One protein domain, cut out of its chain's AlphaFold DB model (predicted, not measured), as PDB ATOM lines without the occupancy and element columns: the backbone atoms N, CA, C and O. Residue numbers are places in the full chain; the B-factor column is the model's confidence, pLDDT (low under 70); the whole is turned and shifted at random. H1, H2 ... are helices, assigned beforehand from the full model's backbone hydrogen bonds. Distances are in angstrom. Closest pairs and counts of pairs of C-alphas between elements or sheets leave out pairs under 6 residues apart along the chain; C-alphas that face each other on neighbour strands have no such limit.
ATOM      1  N   GLU A   5     325.067 372.289 153.472       77.88
ATOM      2  CA  GLU A   5     324.490 371.277 152.573       77.88
ATOM      3  C   GLU A   5     322.993 370.996 152.843       77.88
ATOM      4  O   GLU A   5     322.216 371.066 151.892       77.88
ATOM      5  N   PRO A   6     322.528 370.861 154.107       80.88
ATOM      6  CA  PRO A   6     321.109 370.616 154.389       80.88
ATOM      7  C   PRO A   6     320.213 371.800 154.011       80.88
ATOM      8  O   PRO A   6     319.088 371.618 153.559       80.88
ATOM      9  N   MET A   7     320.707 373.033 154.175       85.00
ATOM     10  CA  MET A   7     319.938 374.227 153.806       85.00
ATOM     11  C   MET A   7     319.751 374.317 152.292       85.00
ATOM     12  O   MET A   7     318.657 374.629 151.836       85.00
ATOM     13  N   LYS A   8     320.786 373.975 151.513       87.25
ATOM     14  CA  LYS A   8     320.689 373.939 150.047       87.25
ATOM     15  C   LYS A   8     319.665 372.915 149.563       87.25
ATOM     16  O   LYS A   8     318.968 373.174 148.590       87.25
ATOM     17  N   GLU A   9     319.569 371.765 150.223       87.88
ATOM     18  CA  GLU A   9     318.567 370.747 149.891       87.88
ATOM     19  C   GLU A   9     317.147 371.209 150.234       87.88
ATOM     20  O   GLU A   9     316.248 371.060 149.411       87.88
ATOM     21  N   ILE A  10     316.954 371.854 151.392       90.00
ATOM     22  CA  ILE A  10     315.663 372.438 151.787       90.00
ATOM     23  C   ILE A  10     315.227 373.542 150.813       90.00
ATOM     24  O   ILE A  10     314.042 373.654 150.492       90.00
ATOM     25  N   ASP A  11     316.163 374.358 150.326       90.69
ATOM     26  CA  ASP A  11     315.868 375.422 149.364       90.69
ATOM     27  C   ASP A  11     315.371 374.876 148.019       90.69
ATOM     28  O   ASP A  11     314.524 375.512 147.390       90.69
ATOM     29  N   ASN A  12     315.824 373.681 147.628       93.69
ATOM     30  CA  ASN A  12     315.410 373.005 146.398       93.69
ATOM     31  C   ASN A  12     314.027 372.330 146.488       93.69
ATOM     32  O   ASN A  12     313.499 371.915 145.457       93.69
ATOM     33  N   LEU A  13     313.431 372.219 147.681       92.81
ATOM     34  CA  LEU A  13     312.092 371.649 147.852       92.81
ATOM     35  C   LEU A  13     311.007 372.580 147.303       92.81
ATOM     36  O   LEU A  13     311.037 373.801 147.503       92.81
ATOM     37  N   CYS A  14     309.978 371.993 146.697       92.56
ATOM     38  CA  CYS A  14     308.757 372.705 146.354       92.56
ATOM     39  C   CYS A  14     308.047 373.202 147.626       92.56
ATOM     40  O   CYS A  14     308.144 372.609 148.703       92.56
ATOM     41  N   LEU A  15     307.268 374.284 147.509       91.69
ATOM     42  CA  LEU A  15     306.539 374.872 148.637       91.69
ATOM     43  C   LEU A  15     305.615 373.865 149.345       91.69
ATOM     44  O   LEU A  15     305.447 373.960 150.554       91.69
ATOM     45  N   SER A  16     305.044 372.900 148.618       92.38
ATOM     46  CA  SER A  16     304.192 371.848 149.189       92.38
ATOM     47  C   SER A  16     304.957 370.804 150.006       92.38
ATOM     48  O   SER A  16     304.366 370.171 150.873       92.38
ATOM     49  N   GLU A  17     306.253 370.620 149.753       93.00
ATOM     50  CA  GLU A  17     307.093 369.611 150.415       93.00
ATOM     51  C   GLU A  17     307.696 370.140 151.723       93.00
ATOM     52  O   GLU A  17     307.933 369.380 152.660       93.00
ATOM     53  N   LYS A  18     307.892 371.460 151.830       93.69
ATOM     54  CA  LYS A  18     308.458 372.094 153.031       93.69
ATOM     55  C   LYS A  18     307.614 371.851 154.298       93.69
ATOM     56  O   LYS A  18     308.205 371.487 155.313       93.69
ATOM     57  N   PRO A  19     306.271 371.997 154.289       93.31
ATOM     58  CA  PRO A  19     305.439 371.672 155.449       93.31
ATOM     59  C   PRO A  19     305.527 370.202 155.867       93.31
ATOM     60  O   PRO A  19     305.602 369.931 157.061       93.31
ATOM     61  N   VAL A  20     305.572 369.279 154.899       93.88
ATOM     62  CA  VAL A  20     305.675 367.831 155.153       93.88
ATOM     63  C   VAL A  20     306.992 367.510 155.858       93.88
ATOM     64  O   VAL A  20     306.995 366.851 156.892       93.88
ATOM     65  N   LEU A  21     308.106 368.070 155.377       94.12
ATOM     66  CA  LEU A  21     309.406 367.897 156.022       94.12
ATOM     67  C   LEU A  21     309.421 368.436 157.464       94.12
ATOM     68  O   LEU A  21     310.005 367.822 158.357       94.12
ATOM     69  N   VAL A  22     308.783 369.586 157.708       93.88
ATOM     70  CA  VAL A  22     308.666 370.156 159.060       93.88
ATOM     71  C   VAL A  22     307.865 369.232 159.982       93.88
ATOM     72  O   VAL A  22     308.252 369.050 161.137       93.88
ATOM     73  N   GLU A  23     306.773 368.647 159.487       92.62
ATOM     74  CA  GLU A  23     305.951 367.686 160.229       92.62
ATOM     75  C   GLU A  23     306.731 366.408 160.555       92.62
ATOM     76  O   GLU A  23     306.804 366.025 161.721       92.62
ATOM     77  N   ASP A  24     307.424 365.824 159.579       92.94
ATOM     78  CA  ASP A  24     308.216 364.607 159.777       92.94
ATOM     79  C   ASP A  24     309.338 364.798 160.811       92.94
ATOM     80  O   ASP A  24     309.560 363.939 161.676       92.94
ATOM     81  N   ILE A  25     310.036 365.941 160.764       89.75
ATOM     82  CA  ILE A  25     311.065 366.296 161.755       89.75
ATOM     83  C   ILE A  25     310.428 366.470 163.132       89.75
ATOM     84  O   ILE A  25     310.948 365.948 164.122       89.75
ATOM     85  N   ARG A  26     309.299 367.185 163.208       86.31
ATOM     86  CA  ARG A  26     308.567 367.396 164.458       86.31
ATOM     87  C   ARG A  26     308.153 366.067 165.081       86.31
ATOM     88  O   ARG A  26     308.384 365.866 166.273       86.31
ATOM     89  N   ASP A  27     307.603 365.157 164.290       87.56
ATOM     90  CA  ASP A  27     307.184 363.837 164.748       87.56
ATOM     91  C   ASP A  27     308.380 362.980 165.158       87.56
ATOM     92  O   ASP A  27     308.320 362.258 166.153       87.56
ATOM     93  N   SER A  28     309.502 363.084 164.442       89.12
ATOM     94  CA  SER A  28     310.745 362.418 164.828       89.12
ATOM     95  C   SER A  28     311.244 362.892 166.189       89.12
ATOM     96  O   SER A  28     311.554 362.060 167.041       89.12
ATOM     97  N   ILE A  29     311.262 364.208 166.417       84.19
ATOM     98  CA  ILE A  29     311.628 364.794 167.710       84.19
ATOM     99  C   ILE A  29     310.646 364.343 168.791       84.19
ATOM    100  O   ILE A  29     311.088 363.967 169.863       84.19
ATOM    101  N   ALA A  30     309.337 364.328 168.526       84.31
ATOM    102  CA  ALA A  30     308.337 363.892 169.502       84.31
ATOM    103  C   ALA A  30     308.460 362.402 169.876       84.31
ATOM    104  O   ALA A  30     308.214 362.035 171.024       84.31
ATOM    105  N   ARG A  31     308.850 361.537 168.927       85.31
ATOM    106  CA  ARG A  31     309.086 360.102 169.178       85.31
ATOM    107  C   ARG A  31     310.302 359.862 170.061       85.31
ATOM    108  O   ARG A  31     310.314 358.939 170.875       85.31
ATOM    109  N   THR A  32     311.345 360.663 169.888       77.31
ATOM    110  CA  THR A  32     312.514 360.612 170.754       77.31
ATOM    111  C   THR A  32     312.179 361.399 172.012       77.31
ATOM    112  O   THR A  32     312.016 362.603 171.943       77.31
ATOM    113  N   ASN A  33     312.086 360.779 173.186       64.88
ATOM    114  CA  ASN A  33     311.690 361.461 174.435       64.88
ATOM    115  C   ASN A  33     312.675 362.576 174.909       64.88
ATOM    116  O   ASN A  33     312.635 363.025 176.051       64.88
ATOM    117  N   HIS A  34     313.575 363.017 174.027       71.06
ATOM    118  CA  HIS A  34     314.396 364.218 174.060       71.06
ATOM    119  C   HIS A  34     313.558 365.469 173.772       71.06
ATOM    120  O   HIS A  34     313.832 366.220 172.833       71.06
ATOM    121  N   ALA A  35     312.535 365.719 174.590       69.06
ATOM    122  CA  ALA A  35     311.907 367.031 174.586       69.06
ATOM    123  C   ALA A  35     313.000 368.085 174.864       69.06
ATOM    124  O   ALA A  35     313.744 367.938 175.844       69.06
ATOM    125  N   PRO A  36     313.151 369.124 174.020       72.31
ATOM    126  CA  PRO A  36     314.094 370.193 174.310       72.31
ATOM    127  C   PRO A  36     313.741 370.816 175.668       72.31
ATOM    128  O   PRO A  36     312.556 370.901 176.013       72.31
ATOM    129  N   PRO A  37     314.739 371.239 176.465       82.38
ATOM    130  CA  PRO A  37     314.465 371.840 177.759       82.38
ATOM    131  C   PRO A  37     313.576 373.069 177.565       82.38
ATOM    132  O   PRO A  37     313.887 373.945 176.757       82.38
ATOM    133  N   ILE A  38     312.469 373.133 178.308       85.12
ATOM    134  CA  ILE A  38     311.574 374.294 178.297       85.12
ATOM    135  C   ILE A  38     312.368 375.502 178.827       85.12
ATOM    136  O   ILE A  38     312.822 375.455 179.977       85.12
ATOM    137  N   PRO A  39     312.546 376.577 178.033       92.88
ATOM    138  CA  PRO A  39     313.224 377.787 178.479       92.88
ATOM    139  C   PRO A  39     312.549 378.404 179.705       92.88
ATOM    140  O   PRO A  39     311.325 378.372 179.836       92.88
ATOM    141  N   GLU A  40     313.328 379.045 180.574       95.31
ATOM    142  CA  GLU A  40     312.813 379.568 181.847       95.31
ATOM    143  C   GLU A  40     311.716 380.629 181.674       95.31
ATOM    144  O   GLU A  40     310.762 380.693 182.450       95.31
ATOM    145  N   TRP A  41     311.784 381.410 180.591       95.75
ATOM    146  CA  TRP A  41     310.745 382.384 180.263       95.75
ATOM    147  C   TRP A  41     309.398 381.717 179.948       95.75
ATOM    148  O   TRP A  41     308.356 382.271 180.286       95.75
ATOM    149  N   GLN A  42     309.400 380.522 179.340       95.50
ATOM    150  CA  GLN A  42     308.168 379.782 179.057       95.50
ATOM    151  C   GLN A  42     307.544 379.264 180.348       95.50
ATOM    152  O   GLN A  42     306.330 379.361 180.508       95.50
ATOM    153  N   LYS A  43     308.360 378.773 181.290       95.44
ATOM    154  CA  LYS A  43     307.881 378.362 182.619       95.44
ATOM    155  C   LYS A  43     307.276 379.542 183.376       95.44
ATOM    156  O   LYS A  43     306.136 379.464 183.815       95.44
ATOM    157  N   THR A  44     307.990 380.667 183.409       97.50
ATOM    158  CA  THR A  44     307.536 381.901 184.071       97.50
ATOM    159  C   THR A  44     306.210 382.403 183.491       97.50
ATOM    160  O   THR A  44     305.299 382.784 184.227       97.50
ATOM    161  N   GLU A  45     306.068 382.392 182.163       97.38
ATOM    162  CA  GLU A  45     304.826 382.800 181.503       97.38
ATOM    163  C   GLU A  45     303.675 381.818 181.781       97.38
ATOM    164  O   GLU A  45     302.534 382.249 181.964       97.38
ATOM    165  N   LEU A  46     303.949 380.510 181.855       95.50
ATOM    166  CA  LEU A  46     302.951 379.510 182.243       95.50
ATOM    167  C   LEU A  46     302.467 379.726 183.679       95.50
ATOM    168  O   LEU A  46     301.255 379.755 183.903       95.50
ATOM    169  N   ASP A  47     303.383 379.951 184.620       96.88
ATOM    170  CA  ASP A  47     303.052 380.216 186.023       96.88
ATOM    171  C   ASP A  47     302.194 381.476 186.160       96.88
ATOM    172  O   ASP A  47     301.155 381.462 186.826       96.88
ATOM    173  N   LYS A  48     302.562 382.548 185.449       96.94
ATOM    174  CA  LYS A  48     301.782 383.789 185.395       96.94
ATOM    175  C   LYS A  48     300.363 383.544 184.879       96.94
ATOM    176  O   LYS A  48     299.398 383.952 185.523       96.94
ATOM    177  N   ARG A  49     300.210 382.871 183.732       96.00
ATOM    178  CA  ARG A  49     298.887 382.595 183.135       96.00
ATOM    179  C   ARG A  49     298.026 381.720 184.033       96.00
ATOM    180  O   ARG A  49     296.822 381.952 184.143       96.00
ATOM    181  N   TYR A  50     298.640 380.727 184.668       95.44
ATOM    182  CA  TYR A  50     297.956 379.852 185.604       95.44
ATOM    183  C   TYR A  50     297.503 380.616 186.854       95.44
ATOM    184  O   TYR A  50     296.363 380.443 187.285       95.44
ATOM    185  N   GLY A  51     298.338 381.522 187.371       96.75
ATOM    186  CA  GLY A  51     297.975 382.458 188.436       96.75
ATOM    187  C   GLY A  51     296.771 383.328 188.066       96.75
ATOM    188  O   GLY A  51     295.774 383.318 188.783       96.75
ATOM    189  N   SER A  52     296.802 383.992 186.906       96.44
ATOM    190  CA  SER A  52     295.668 384.793 186.412       96.44
ATOM    191  C   SER A  52     294.381 383.977 186.269       96.44
ATOM    192  O   SER A  52     293.305 384.452 186.626       96.44
ATOM    193  N   TYR A  53     294.468 382.724 185.808       95.50
ATOM    194  CA  TYR A  53     293.307 381.829 185.750       95.50
ATOM    195  C   TYR A  53     292.748 381.523 187.144       95.50
ATOM    196  O   TYR A  53     291.542 381.624 187.368       95.50
ATOM    197  N   LYS A  54     293.616 381.182 188.104       95.56
ATOM    198  CA  LYS A  54     293.211 380.898 189.490       95.56
ATOM    199  C   LYS A  54     292.607 382.110 190.191       95.56
ATOM    200  O   LYS A  54     291.685 381.938 190.983       95.56
ATOM    201  N   ASN A  55     293.076 383.307 189.851       96.25
ATOM    202  CA  ASN A  55     292.563 384.572 190.369       96.25
ATOM    203  C   ASN A  55     291.299 385.059 189.635       96.25
ATOM    204  O   ASN A  55     290.748 386.097 189.989       96.25
ATOM    205  N   GLY A  56     290.826 384.330 188.616       93.69
ATOM    206  CA  GLY A  56     289.630 384.684 187.846       93.69
ATOM    207  C   GLY A  56     289.825 385.823 186.839       93.69
ATOM    208  O   GLY A  56     288.851 386.269 186.233       93.69
ATOM    209  N   GLU A  57     291.064 386.274 186.626       94.00
ATOM    210  CA  GLU A  57     291.434 387.286 185.625       94.00
ATOM    211  C   GLU A  57     291.349 386.735 184.196       94.00
ATOM    212  O   GLU A  57     291.221 387.488 183.230       94.00
ATOM    213  N   SER A  58     291.412 385.409 184.045       90.62
ATOM    214  CA  SER A  58     291.240 384.717 182.771       90.62
ATOM    215  C   SER A  58     290.261 383.548 182.896       90.62
ATOM    216  O   SER A  58     290.031 383.002 183.976       90.62
ATOM    217  N   LYS A  59     289.646 383.172 181.770       88.44
ATOM    218  CA  LYS A  59     288.690 382.062 181.684       88.44
ATOM    219  C   LYS A  59     289.187 381.029 180.686       88.44
ATOM    220  O   LYS A  59     289.782 381.373 179.667       88.44
ATOM    221  N   LEU A  60     288.903 379.765 180.973       89.94
ATOM    222  CA  LEU A  60     289.072 378.693 180.003       89.94
ATOM    223  C   LEU A  60     287.879 378.676 179.049       89.94
ATOM    224  O   LEU A  60     286.757 379.016 179.427       89.94
ATOM    225  N   HIS A  61     288.127 378.249 177.817       89.69
ATOM    226  CA  HIS A  61     287.087 378.018 176.828       89.69
ATOM    227  C   HIS A  61     287.018 376.530 176.506       89.69
ATOM    228  O   HIS A  61     288.049 375.888 176.293       89.69
ATOM    229  N   GLY A  62     285.804 375.979 176.465       92.38
ATOM    230  CA  GLY A  62     285.593 374.632 175.958       92.38
ATOM    231  C   GLY A  62     285.964 374.578 174.480       92.38
ATOM    232  O   GLY A  62     285.609 375.474 173.715       92.38
ATOM    233  N   TRP A  63     286.677 373.531 174.058       92.19
ATOM    234  CA  TRP A  63     287.128 373.415 172.668       92.19
ATOM    235  C   TRP A  63     285.953 373.474 171.678       92.19
ATOM    236  O   TRP A  63     286.067 374.129 170.648       92.19
ATOM    237  N   ARG A  64     284.801 372.874 172.013       92.88
ATOM    238  CA  ARG A  64     283.585 372.926 171.182       92.88
ATOM    239  C   ARG A  64     283.132 374.362 170.932       92.88
ATOM    240  O   ARG A  64     283.014 374.755 169.779       92.88
ATOM    241  N   ASP A  65     283.004 375.152 171.995       90.56
ATOM    242  CA  ASP A  65     282.579 376.553 171.916       90.56
ATOM    243  C   ASP A  65     283.546 377.391 171.067       90.56
ATOM    244  O   ASP A  65     283.128 378.261 170.305       90.56
ATOM    245  N   VAL A  66     284.855 377.133 171.183       91.06
ATOM    246  CA  VAL A  66     285.877 377.803 170.361       91.06
ATOM    247  C   VAL A  66     285.720 377.422 168.891       91.06
ATOM    248  O   VAL A  66     285.708 378.300 168.031       91.06
ATOM    249  N   HIS A  67     285.567 376.131 168.588       90.50
ATOM    250  CA  HIS A  67     285.390 375.649 167.218       90.50
ATOM    251  C   HIS A  67     284.104 376.176 166.574       90.50
ATOM    252  O   HIS A  67     284.126 376.554 165.403       90.50
ATOM    253  N   GLU A  68     282.999 376.219 167.317       93.19
ATOM    254  CA  GLU A  68     281.731 376.784 166.846       93.19
ATOM    255  C   GLU A  68     281.863 378.282 166.555       93.19
ATOM    256  O   GLU A  68     281.473 378.723 165.475       93.19
ATOM    257  N   LYS A  69     282.497 379.058 167.448       90.25
ATOM    258  CA  LYS A  69     282.765 380.490 167.222       90.25
ATOM    259  C   LYS A  69     283.635 380.745 165.994       90.25
ATOM    260  O   LYS A  69     283.319 381.616 165.194       90.25
ATOM    261  N   LEU A  70     284.715 379.981 165.826       90.56
ATOM    262  CA  LEU A  70     285.603 380.129 164.669       90.56
ATOM    263  C   LEU A  70     284.891 379.775 163.358       90.56
ATOM    264  O   LEU A  70     285.086 380.454 162.355       90.56
ATOM    265  N   ARG A  71     284.054 378.731 163.366       88.88
ATOM    266  CA  ARG A  71     283.300 378.284 162.187       88.88
ATOM    267  C   ARG A  71     282.213 379.273 161.781       88.88
ATOM    268  O   ARG A  71     282.010 379.484 160.591       88.88
ATOM    269  N   ASN A  72     281.523 379.854 162.758       88.50
ATOM    270  CA  ASN A  72     280.405 380.763 162.516       88.50
ATOM    271  C   ASN A  72     280.857 382.217 162.281       88.50
ATOM    272  O   ASN A  72     280.029 383.061 161.951       88.50
ATOM    273  N   GLY A  73     282.163 382.490 162.399       72.62
ATOM    274  CA  GLY A  73     282.749 383.821 162.272       72.62
ATOM    275  C   GLY A  73     282.515 384.686 163.512       72.62
ATOM    276  O   GLY A  73     281.539 384.525 164.246       72.62
TER     277      GLY A  73
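Overview. This is residues 5 to 73 of the 75 residues of the protein "Putative addiction module component, TIGR02574 family" of Candidatus Kentron sp. FW (UniProt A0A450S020). Four separate helices are strung along an open, flat arch with an empty middle, and no helix touches another. H1 and H2 form a loose V at one end, H3 makes the top of the far side, and H4 hangs off the other end of the arch. The printed part has 69 residues with four named helices in the order H1, H2, H3, H4 and no named strand; the class is all helix. The whole is extended, with a radius of gyration of the C-alphas of 18.9 A, and the C-alphas span 51 by 37 by 20 A.

Arrangement. H1, residues 5 to 11, and H2, residues 17 to 31, are close but not clearly touching: their closest C-alphas, of Ile 10 and Lys 18, are 7.3 A apart. They run opposite ways at a steep tilt of 53 degrees. H3, residues 40 to 54, is apart from H1 and H2. H4, residues 63 to 72, is apart from H1, H2 and H3. In each of the four helices every O i to N i+4 pair is within hydrogen-bond range.

Along the chain. H1 begins with C-alpha 5 at (324.490, 371.277, 152.573) and is 10.1 A from first to last C-alpha. H2 and H3 have 15 residues and 21.1 A each; C-alpha 40, where H3 begins, is at (312.813, 379.568, 181.847). H4 is 14.2 A long and ends with C-alpha 72 at (280.405, 380.763, 162.516).

Size, cuts and confidence. The two C-alphas farthest apart, of Glu 5 and Gly 56, are 51.4 A apart. Residues 22 to 48, 51 to 56 and 59 to 73 stand free. The link from H1 to H2 is tight; those from H2 to H3 and from H3 to H4 are short. The printed part has no cut. Its mean pLDDT is 89.7, and residues 33 and 35 are under 70.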